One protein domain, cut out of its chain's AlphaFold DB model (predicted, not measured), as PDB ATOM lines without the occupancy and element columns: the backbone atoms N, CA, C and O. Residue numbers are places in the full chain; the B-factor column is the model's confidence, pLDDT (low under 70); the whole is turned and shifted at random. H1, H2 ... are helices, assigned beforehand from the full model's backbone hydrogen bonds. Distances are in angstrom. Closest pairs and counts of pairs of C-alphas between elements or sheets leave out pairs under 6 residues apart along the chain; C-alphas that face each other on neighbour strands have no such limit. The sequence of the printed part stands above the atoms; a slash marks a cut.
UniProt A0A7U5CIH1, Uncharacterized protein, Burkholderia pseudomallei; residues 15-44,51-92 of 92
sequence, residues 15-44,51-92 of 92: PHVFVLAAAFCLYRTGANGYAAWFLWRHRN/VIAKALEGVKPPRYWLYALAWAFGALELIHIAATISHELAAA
ATOM      1  N   PRO A  15      32.907 -36.631 139.888       88.62
ATOM      2  CA  PRO A  15      33.538 -36.606 138.567       88.62
ATOM      3  C   PRO A  15      32.672 -35.945 137.492       88.62
ATOM      4  O   PRO A  15      33.187 -35.212 136.651       88.62
ATOM      5  N   HIS A  16      31.351 -36.142 137.528       90.44
ATOM      6  CA  HIS A  16      30.446 -35.564 136.533       90.44
ATOM      7  C   HIS A  16      30.410 -34.034 136.606       90.44
ATOM      8  O   HIS A  16      30.364 -33.365 135.573       90.44
ATOM      9  N   VAL A  17      30.497 -33.467 137.811       92.69
ATOM     10  CA  VAL A  17      30.564 -32.009 137.995       92.69
ATOM     11  C   VAL A  17      31.873 -31.447 137.448       92.69
ATOM     12  O   VAL A  17      31.854 -30.429 136.753       92.69
ATOM     13  N   PHE A  18      32.994 -32.135 137.673       91.88
ATOM     14  CA  PHE A  18      34.277 -31.741 137.090       91.88
ATOM     15  C   PHE A  18      34.279 -31.824 135.559       91.88
ATOM     16  O   PHE A  18      34.800 -30.921 134.907       91.88
ATOM     17  N   VAL A  19      33.634 -32.835 134.971       92.19
ATOM     18  CA  VAL A  19      33.480 -32.947 133.509       92.19
ATOM     19  C   VAL A  19      32.652 -31.791 132.939       92.19
ATOM     20  O   VAL A  19      33.036 -31.208 131.923       92.19
ATOM     21  N   LEU A  20      31.552 -31.402 133.592       94.06
ATOM     22  CA  LEU A  20      30.757 -30.242 133.167       94.06
ATOM     23  C   LEU A  20      31.557 -28.936 133.261       94.06
ATOM     24  O   LEU A  20      31.519 -28.115 132.341       94.06
ATOM     25  N   ALA A  21      32.323 -28.761 134.339       94.44
ATOM     26  CA  ALA A  21      33.206 -27.611 134.498       94.44
ATOM     27  C   ALA A  21      34.296 -27.583 133.410       94.44
ATOM     28  O   ALA A  21      34.535 -26.539 132.799       94.44
ATOM     29  N   ALA A  22      34.895 -28.735 133.091       94.06
ATOM     30  CA  ALA A  22      35.874 -28.860 132.016       94.06
ATOM     31  C   ALA A  22      35.277 -28.506 130.646       94.06
ATOM     32  O   ALA A  22      35.906 -27.784 129.870       94.06
ATOM     33  N   ALA A  23      34.049 -28.948 130.358       94.88
ATOM     34  CA  ALA A  23      33.351 -28.609 129.120       94.88
ATOM     35  C   ALA A  23      33.130 -27.092 128.984       94.88
ATOM     36  O   ALA A  23      33.352 -26.523 127.911       94.88
ATOM     37  N   PHE A  24      32.769 -26.414 130.077       95.19
ATOM     38  CA  PHE A  24      32.679 -24.954 130.094       95.19
ATOM     39  C   PHE A  24      34.039 -24.296 129.818       95.19
ATOM     40  O   PHE A  24      34.123 -23.382 128.995       95.19
ATOM     41  N   CYS A  25      35.114 -24.775 130.447       95.38
ATOM     42  CA  CYS A  25      36.466 -24.280 130.184       95.38
ATOM     43  C   CYS A  25      36.856 -24.452 128.706       95.38
ATOM     44  O   CYS A  25      37.315 -23.491 128.094       95.38
ATOM     45  N   LEU A  26      36.580 -25.609 128.093       95.19
ATOM     46  CA  LEU A  26      36.833 -25.849 126.664       95.19
ATOM     47  C   LEU A  26      36.035 -24.908 125.757       95.19
ATOM     48  O   LEU A  26      36.586 -24.350 124.803       95.19
ATOM     49  N   TYR A  27      34.760 -24.670 126.071       96.62
ATOM     50  CA  TYR A  27      33.954 -23.677 125.361       96.62
ATOM     51  C   TYR A  27      34.599 -22.283 125.428       96.62
ATOM     52  O   TYR A  27      34.744 -21.602 124.407       96.62
ATOM     53  N   ARG A  28      35.060 -21.867 126.614       95.56
ATOM     54  CA  ARG A  28      35.758 -20.586 126.803       95.56
ATOM     55  C   ARG A  28      37.092 -20.547 126.057       95.56
ATOM     56  O   ARG A  28      37.409 -19.504 125.483       95.56
ATOM     57  N   THR A  29      37.849 -21.642 126.013       95.00
ATOM     58  CA  THR A  29      39.060 -21.760 125.187       95.00
ATOM     59  C   THR A  29      38.744 -21.520 123.718       95.00
ATOM     60  O   THR A  29      39.392 -20.681 123.096       95.00
ATOM     61  N   GLY A  30      37.719 -22.187 123.181       92.50
ATOM     62  CA  GLY A  30      37.296 -22.031 121.790       92.50
ATOM     63  C   GLY A  30      36.870 -20.599 121.462       92.50
ATOM     64  O   GLY A  30      37.356 -20.022 120.493       92.50
ATOM     65  N   ALA A  31      36.039 -19.985 122.309       93.81
ATOM     66  CA  ALA A  31      35.578 -18.609 122.113       93.81
ATOM     67  C   ALA A  31      36.739 -17.594 122.111       93.81
ATOM     68  O   ALA A  31      36.826 -16.738 121.228       93.81
ATOM     69  N   ASN A  32      37.666 -17.710 123.067       91.81
ATOM     70  CA  ASN A  32      38.836 -16.830 123.135       91.81
ATOM     71  C   ASN A  32      39.842 -17.118 122.009       91.81
ATOM     72  O   ASN A  32      40.435 -16.188 121.464       91.81
ATOM     73  N   GLY A  33      40.015 -18.385 121.627       92.88
ATOM     74  CA  GLY A  33      40.856 -18.791 120.503       92.88
ATOM     75  C   GLY A  33      40.337 -18.235 119.179       92.88
ATOM     76  O   GLY A  33      41.110 -17.672 118.404       92.88
ATOM     77  N   TYR A  34      39.020 -18.290 118.961       92.44
ATOM     78  CA  TYR A  34      38.375 -17.688 117.798       92.44
ATOM     79  C   TYR A  34      38.555 -16.167 117.774       92.44
ATOM     80  O   TYR A  34      38.964 -15.623 116.751       92.44
ATOM     81  N   ALA A  35      38.333 -15.478 118.899       88.19
ATOM     82  CA  ALA A  35      38.549 -14.033 118.995       88.19
ATOM     83  C   ALA A  35      40.014 -13.646 118.719       88.19
ATOM     84  O   ALA A  35      40.282 -12.695 117.982       88.19
ATOM     85  N   ALA A  36      40.973 -14.409 119.254       88.81
ATOM     86  CA  ALA A  36      42.396 -14.209 118.995       88.81
ATOM     87  C   ALA A  36      42.742 -14.401 117.512       88.81
ATOM     88  O   ALA A  36      43.446 -13.574 116.932       88.81
ATOM     89  N   TRP A  37      42.224 -15.463 116.892       88.56
ATOM     90  CA  TRP A  37      42.428 -15.743 115.474       88.56
ATOM     91  C   TRP A  37      41.795 -14.674 114.581       88.56
ATOM     92  O   TRP A  37      42.432 -14.200 113.639       88.56
ATOM     93  N   PHE A  38      40.577 -14.239 114.905       87.88
ATOM     94  CA  PHE A  38      39.883 -13.180 114.181       87.88
ATOM     95  C   PHE A  38      40.665 -11.864 114.229       87.88
ATOM     96  O   PHE A  38      40.880 -11.243 113.187       87.88
ATOM     97  N   LEU A  39      41.152 -11.470 115.410       85.75
ATOM     98  CA  LEU A  39      41.983 -10.274 115.573       85.75
ATOM     99  C   LEU A  39      43.323 -10.394 114.857       85.75
ATOM    100  O   LEU A  39      43.790  -9.418 114.280       85.75
ATOM    101  N   TRP A  40      43.944 -11.573 114.874       83.69
ATOM    102  CA  TRP A  40      45.172 -11.816 114.123       83.69
ATOM    103  C   TRP A  40      44.943 -11.665 112.615       83.69
ATOM    104  O   TRP A  40      45.711 -10.972 111.948       83.69
ATOM    105  N   ARG A  41      43.846 -12.231 112.097       85.44
ATOM    106  CA  ARG A  41      43.468 -12.155 110.680       85.44
ATOM    107  C   ARG A  41      43.156 -10.729 110.220       85.44
ATOM    108  O   ARG A  41      43.520 -10.368 109.108       85.44
ATOM    109  N   HIS A  42      42.510  -9.927 111.065       83.00
ATOM    110  CA  HIS A  42      42.075  -8.567 110.723       83.00
ATOM    111  C   HIS A  42      43.015  -7.471 111.235       83.00
ATOM    112  O   HIS A  42      42.701  -6.288 111.146       83.00
ATOM    113  N   ARG A  43      44.198  -7.839 111.747       72.69
ATOM    114  CA  ARG A  43      45.156  -6.883 112.321       72.69
ATOM    115  C   ARG A  43      45.639  -5.827 111.322       72.69
ATOM    116  O   ARG A  43      46.013  -4.737 111.734       72.69
ATOM    117  N   ASN A  44      45.630  -6.166 110.033       70.38
ATOM    118  CA  ASN A  44      46.113  -5.317 108.943       70.38
ATOM    119  C   ASN A  44      44.978  -4.811 108.040       70.38
ATOM    120  O   ASN A  44      45.248  -4.283 106.965       70.38
ATOM    121  N   VAL A  51      36.433   7.996 111.941       81.50
ATOM    122  CA  VAL A  51      36.040   8.208 113.345       81.50
ATOM    123  C   VAL A  51      36.390   6.972 114.172       81.50
ATOM    124  O   VAL A  51      36.972   7.091 115.252       81.50
ATOM    125  N   ILE A  52      36.101   5.782 113.639       78.50
ATOM    126  CA  ILE A  52      36.414   4.502 114.290       78.50
ATOM    127  C   ILE A  52      37.931   4.270 114.331       78.50
ATOM    128  O   ILE A  52      38.460   3.860 115.365       78.50
ATOM    129  N   ALA A  53      38.646   4.581 113.246       77.69
ATOM    130  CA  ALA A  53      40.103   4.471 113.192       77.69
ATOM    131  C   ALA A  53      40.781   5.341 114.263       77.69
ATOM    132  O   ALA A  53      41.634   4.854 115.007       77.69
ATOM    133  N   LYS A  54      40.332   6.593 114.413       79.00
ATOM    134  CA  LYS A  54      40.845   7.523 115.427       79.00
ATOM    135  C   LYS A  54      40.506   7.093 116.857       79.00
ATOM    136  O   LYS A  54      41.311   7.275 117.765       79.00
ATOM    137  N   ALA A  55      39.336   6.488 117.074       79.00
ATOM    138  CA  ALA A  55      38.960   5.944 118.381       79.00
ATOM    139  C   ALA A  55      39.804   4.717 118.784       79.00
ATOM    140  O   ALA A  55      40.010   4.467 119.972       79.00
ATOM    141  N   LEU A  56      40.307   3.958 117.808       73.88
ATOM    142  CA  LEU A  56      41.116   2.757 118.027       73.88
ATOM    143  C   LEU A  56      42.631   3.019 118.019       73.88
ATOM    144  O   LEU A  56      43.391   2.129 118.399       73.88
ATOM    145  N   GLU A  57      43.072   4.231 117.671       74.19
ATOM    146  CA  GLU A  57      44.480   4.613 117.452       74.19
ATOM    147  C   GLU A  57      45.398   4.483 118.690       74.19
ATOM    148  O   GLU A  57      46.617   4.577 118.582       74.19
ATOM    149  N   GLY A  58      44.843   4.191 119.869       69.50
ATOM    150  CA  GLY A  58      45.597   3.881 121.093       69.50
ATOM    151  C   GLY A  58      45.133   2.620 121.825       69.50
ATOM    152  O   GLY A  58      45.665   2.293 122.889       69.50
ATOM    153  N   VAL A  59      44.141   1.898 121.296       75.44
ATOM    154  CA  VAL A  59      43.530   0.760 121.992       75.44
ATOM    155  C   VAL A  59      44.299  -0.513 121.660       75.44
ATOM    156  O   VAL A  59      44.199  -1.075 120.571       75.44
ATOM    157  N   LYS A  60      45.071  -1.013 122.629       74.06
ATOM    158  CA  LYS A  60      45.738  -2.309 122.494       74.06
ATOM    159  C   LYS A  60      44.687  -3.428 122.543       74.06
ATOM    160  O   LYS A  60      43.954  -3.502 123.530       74.06
ATOM    161  N   PRO A  61      44.624  -4.329 121.544       73.12
ATOM    162  CA  PRO A  61      43.662  -5.420 121.574       73.12
ATOM    163  C   PRO A  61      43.915  -6.323 122.794       73.12
ATOM    164  O   PRO A  61      45.081  -6.582 123.133       73.12
ATOM    165  N   PRO A  62      42.855  -6.830 123.451       81.00
ATOM    166  CA  PRO A  62      43.000  -7.775 124.548       81.00
ATOM    167  C   PRO A  62      43.778  -9.014 124.100       81.00
ATOM    168  O   PRO A  62      43.656  -9.485 122.966       81.00
ATOM    169  N   ARG A  63      44.589  -9.575 125.001       86.25
ATOM    170  CA  ARG A  63      45.407 -10.764 124.718       86.25
ATOM    171  C   ARG A  63      44.566 -12.044 124.795       86.25
ATOM    172  O   ARG A  63      44.832 -12.905 125.626       86.25
ATOM    173  N   TYR A  64      43.561 -12.178 123.928       88.12
ATOM    174  CA  TYR A  64      42.625 -13.315 123.890       88.12
ATOM    175  C   TYR A  64      43.310 -14.689 123.831       88.12
ATOM    176  O   TYR A  64      42.821 -15.641 124.428       88.12
ATOM    177  N   TRP A  65      44.486 -14.787 123.208       86.12
ATOM    178  CA  TRP A  65      45.269 -16.025 123.173       86.12
ATOM    179  C   TRP A  65      45.754 -16.475 124.565       86.12
ATOM    180  O   TRP A  65      45.747 -17.670 124.843       86.12
ATOM    181  N   LEU A  66      46.108 -15.545 125.467       91.69
ATOM    182  CA  LEU A  66      46.485 -15.878 126.849       91.69
ATOM    183  C   LEU A  66      45.289 -16.422 127.624       91.69
ATOM    184  O   LEU A  66      45.419 -17.404 128.348       91.69
ATOM    185  N   TYR A  67      44.118 -15.807 127.446       90.19
ATOM    186  CA  TYR A  67      42.892 -16.298 128.066       90.19
ATOM    187  C   TYR A  67      42.529 -17.685 127.532       90.19
ATOM    188  O   TYR A  67      42.193 -18.560 128.320       90.19
ATOM    189  N   ALA A  68      42.649 -17.918 126.220       90.56
ATOM    190  CA  ALA A  68      42.405 -19.230 125.625       90.56
ATOM    191  C   ALA A  68      43.309 -20.315 126.236       90.56
ATOM    192  O   ALA A  68      42.810 -21.377 126.604       90.56
ATOM    193  N   LEU A  69      44.604 -20.022 126.407       93.94
ATOM    194  CA  LEU A  69      45.551 -20.926 127.065       93.94
ATOM    195  C   LEU A  69      45.185 -21.174 128.530       93.94
ATOM    196  O   LEU A  69      45.138 -22.325 128.949       93.94
ATOM    197  N   ALA A  70      44.871 -20.128 129.299       94.75
ATOM    198  CA  ALA A  70      44.481 -20.273 130.702       94.75
ATOM    199  C   ALA A  70      43.243 -21.173 130.865       94.75
ATOM    200  O   ALA A  70      43.231 -22.070 131.705       94.75
ATOM    201  N   TRP A  71      42.229 -20.988 130.014       94.94
ATOM    202  CA  TRP A  71      41.047 -21.853 129.991       94.94
ATOM    203  C   TRP A  71      41.373 -23.285 129.545       94.94
ATOM    204  O   TRP A  71      40.781 -24.223 130.072       94.94
ATOM    205  N   ALA A  72      42.334 -23.466 128.632       93.88
ATOM    206  CA  ALA A  72      42.747 -24.789 128.169       93.88
ATOM    207  C   ALA A  72      43.449 -25.573 129.283       93.88
ATOM    208  O   ALA A  72      43.119 -26.733 129.514       93.88
ATOM    209  N   PHE A  73      44.357 -24.925 130.019       95.88
ATOM    210  CA  PHE A  73      44.984 -25.521 131.199       95.88
ATOM    211  C   PHE A  73      43.946 -25.850 132.273       95.88
ATOM    212  O   PHE A  73      43.940 -26.964 132.781       95.88
ATOM    213  N   GLY A  74      43.006 -24.939 132.546       94.19
ATOM    214  CA  GLY A  74      41.903 -25.215 133.469       94.19
ATOM    215  C   GLY A  74      41.067 -26.431 133.054       94.19
ATOM    216  O   GLY A  74      40.750 -27.270 133.890       94.19
ATOM    217  N   ALA A  75      40.758 -26.579 131.762       95.12
ATOM    218  CA  ALA A  75      40.050 -27.754 131.259       95.12
ATOM    219  C   ALA A  75      40.850 -29.052 131.460       95.12
ATOM    220  O   ALA A  75      40.282 -30.047 131.904       95.12
ATOM    221  N   LEU A  76      42.152 -29.039 131.156       96.38
ATOM    222  CA  LEU A  76      43.028 -30.204 131.315       96.38
ATOM    223  C   LEU A  76      43.119 -30.656 132.775       96.38
ATOM    224  O   LEU A  76      42.955 -31.844 133.046       96.38
ATOM    225  N   GLU A  77      43.306 -29.720 133.705       95.94
ATOM    226  CA  GLU A  77      43.342 -30.007 135.145       95.94
ATOM    227  C   GLU A  77      42.021 -30.618 135.632       95.94
ATOM    228  O   GLU A  77      42.014 -31.632 136.327       95.94
ATOM    229  N   LEU A  78      40.880 -30.061 135.215       94.38
ATOM    230  CA  LEU A  78      39.564 -30.577 135.607       94.38
ATOM    231  C   LEU A  78      39.298 -31.980 135.040       94.38
ATOM    232  O   LEU A  78      38.742 -32.823 135.744       94.38
ATOM    233  N   ILE A  79      39.721 -32.255 133.801       95.00
ATOM    234  CA  ILE A  79      39.644 -33.598 133.201       95.00
ATOM    235  C   ILE A  79      40.534 -34.573 133.973       95.00
ATOM    236  O   ILE A  79      40.099 -35.684 134.273       95.00
ATOM    237  N   HIS A  80      41.756 -34.159 134.314       95.31
ATOM    238  CA  HIS A  80      42.685 -34.984 135.075       95.31
ATOM    239  C   HIS A  80      42.113 -35.340 136.453       95.31
ATOM    240  O   HIS A  80      42.061 -36.515 136.808       95.31
ATOM    241  N   ILE A  81      41.593 -34.354 137.187       92.81
ATOM    242  CA  ILE A  81      40.947 -34.562 138.490       92.81
ATOM    243  C   ILE A  81      39.742 -35.503 138.357       92.81
ATOM    244  O   ILE A  81      39.615 -36.448 139.137       92.81
ATOM    245  N   ALA A  82      38.877 -35.292 137.360       92.94
ATOM    246  CA  ALA A  82      37.720 -36.155 137.131       92.94
ATOM    247  C   ALA A  82      38.132 -37.612 136.862       92.94
ATOM    248  O   ALA A  82      37.513 -38.536 137.398       92.94
ATOM    249  N   ALA A  83      39.186 -37.819 136.068       91.75
ATOM    250  CA  ALA A  83      39.721 -39.141 135.757       91.75
ATOM    251  C   ALA A  83      40.321 -39.822 136.994       91.75
ATOM    252  O   ALA A  83      40.002 -40.982 137.256       91.75
ATOM    253  N   THR A  84      41.114 -39.099 137.787       92.44
ATOM    254  CA  THR A  84      41.706 -39.616 139.028       92.44
ATOM    255  C   THR A  84      40.628 -40.032 140.023       92.44
ATOM    256  O   THR A  84      40.642 -41.159 140.505       92.44
ATOM    257  N   ILE A  85      39.632 -39.176 140.271       88.44
ATOM    258  CA  ILE A  85      38.534 -39.502 141.194       88.44
ATOM    259  C   ILE A  85      37.731 -40.704 140.682       88.44
ATOM    260  O   ILE A  85      37.367 -41.572 141.467       88.44
ATOM    261  N   SER A  86      37.477 -40.789 139.372       87.81
ATOM    262  CA  SER A  86      36.768 -41.940 138.791       87.81
ATOM    263  C   SER A  86      37.548 -43.245 138.963       87.81
ATOM    264  O   SER A  86      36.943 -44.278 139.238       87.81
ATOM    265  N   HIS A  87      38.876 -43.203 138.827       86.31
ATOM    266  CA  HIS A  87      39.741 -44.364 139.033       86.31
ATOM    267  C   HIS A  87      39.745 -44.822 140.498       86.31
ATOM    268  O   HIS A  87      39.579 -46.008 140.768       86.31
ATOM    269  N   GLU A  88      39.867 -43.887 141.444       84.94
ATOM    270  CA  GLU A  88      39.805 -44.178 142.886       84.94
ATOM    271  C   GLU A  88      38.443 -44.756 143.299       84.94
ATOM    272  O   GLU A  88      38.377 -45.721 144.054       84.94
ATOM    273  N   LEU A  89      37.342 -44.217 142.761       81.06
ATOM    274  CA  LEU A  89      35.994 -44.738 143.014       81.06
ATOM    275  C   LEU A  89      35.771 -46.136 142.428       81.06
ATOM    276  O   LEU A  89      34.998 -46.901 142.990       81.06
ATOM    277  N   ALA A  90      36.411 -46.470 141.305       77.88
ATOM    278  CA  ALA A  90      36.309 -47.796 140.697       77.88
ATOM    279  C   ALA A  90      37.119 -48.868 141.449       77.88
ATOM    280  O   ALA A  90      36.858 -50.058 141.278       77.88
ATOM    281  N   ALA A  91      38.107 -48.455 142.249       75.12
ATOM    282  CA  ALA A  91      38.957 -49.337 143.044       75.12
ATOM    283  C   ALA A  91      38.443 -49.575 144.482       75.12
ATOM    284  O   ALA A  91      38.997 -50.431 145.176       75.12
ATOM    285  N   ALA A  92      37.427 -48.822 144.924       66.31
ATOM    286  CA  ALA A  92      36.840 -48.847 146.269       66.31
ATOM    287  C   ALA A  92      35.542 -49.668 146.339       66.31
ATOM    288  O   ALA A  92      35.306 -50.279 147.407       66.31
TER     289      ALA A  92
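Overview. This is residues 15 to 44 and 51 to 92 of the 92 residues of an uncharacterized protein of Burkholderia pseudomallei (UniProt A0A7U5CIH1). Two long helices, H1 and H3, lie side by side and run opposite ways, shifted along each other, with the end of H3 reaching past the start of H1. Beyond the other end of this pair, where H1 ends and H3 begins, residues 51 to 60 stick out as a thin arm with the short helix H2 in it. The printed part has 72 residues with three named helices, in the order H1, H2, H3, and no named strand; the class is all helix. The whole is extended, with a radius of gyration of the C-alphas of 18.0 A, and its C-alphas span 65 by 16 by 15 A, a rod.

Arrangement. Begin with H1, residues 15 to 41, and look across to H3, residues 64 to 91: the two touch, with 49 pairs of C-alphas within 8 A. Look for their closest C-alphas at Thr 29 and Ala 68, which are 4.2 A apart. Their lines stand at a shallow tilt of 19 degrees, and they run opposite ways. Their centres are 12.6 A apart. Now turn to H2, residues 51 to 56, which touches no helix: it is apart from H1 and also apart from H3. In the backbones of H1, H2 and H3, every O i to N i+4 pair is within hydrogen-bond range.

Along the chain. Find C-alpha 15 at (33.538, -36.606, 138.567); from there H1 runs from Pro 15 to Arg 41, 38.4 A from first to last C-alpha, and ends at C-alpha 41 at (43.468, -12.155, 110.680). After the cut, H2 takes up residues 51 to 56, from Val 51 to Leu 56, 8.8 A from first to last C-alpha. Then go to C-alpha 64, where H3, the longest helix with 28 residues, begins; it is 41.0 A from first to last C-alpha and ends at C-alpha 91 at (38.957, -49.337, 143.044).

Size, cuts and confidence. The two C-alphas farthest apart are those of Val 51 and Ala 92, 65.9 A. Residues 45 to 50 are not printed, and across this cut C-alpha 44 and C-alpha 51 are 17.4 A apart; the link from H1 to H2 is the link across the cut. The link from H2 to H3, 7 residues, is short. Residues 51 to 60, of which 51 to 56 belong to H2, stand free; without them the body spans 58 by 14 by 13 A. The mean pLDDT of the printed part is 87.7, and the residues under 70 are Gly 58 and Ala 92, the chain's last residue.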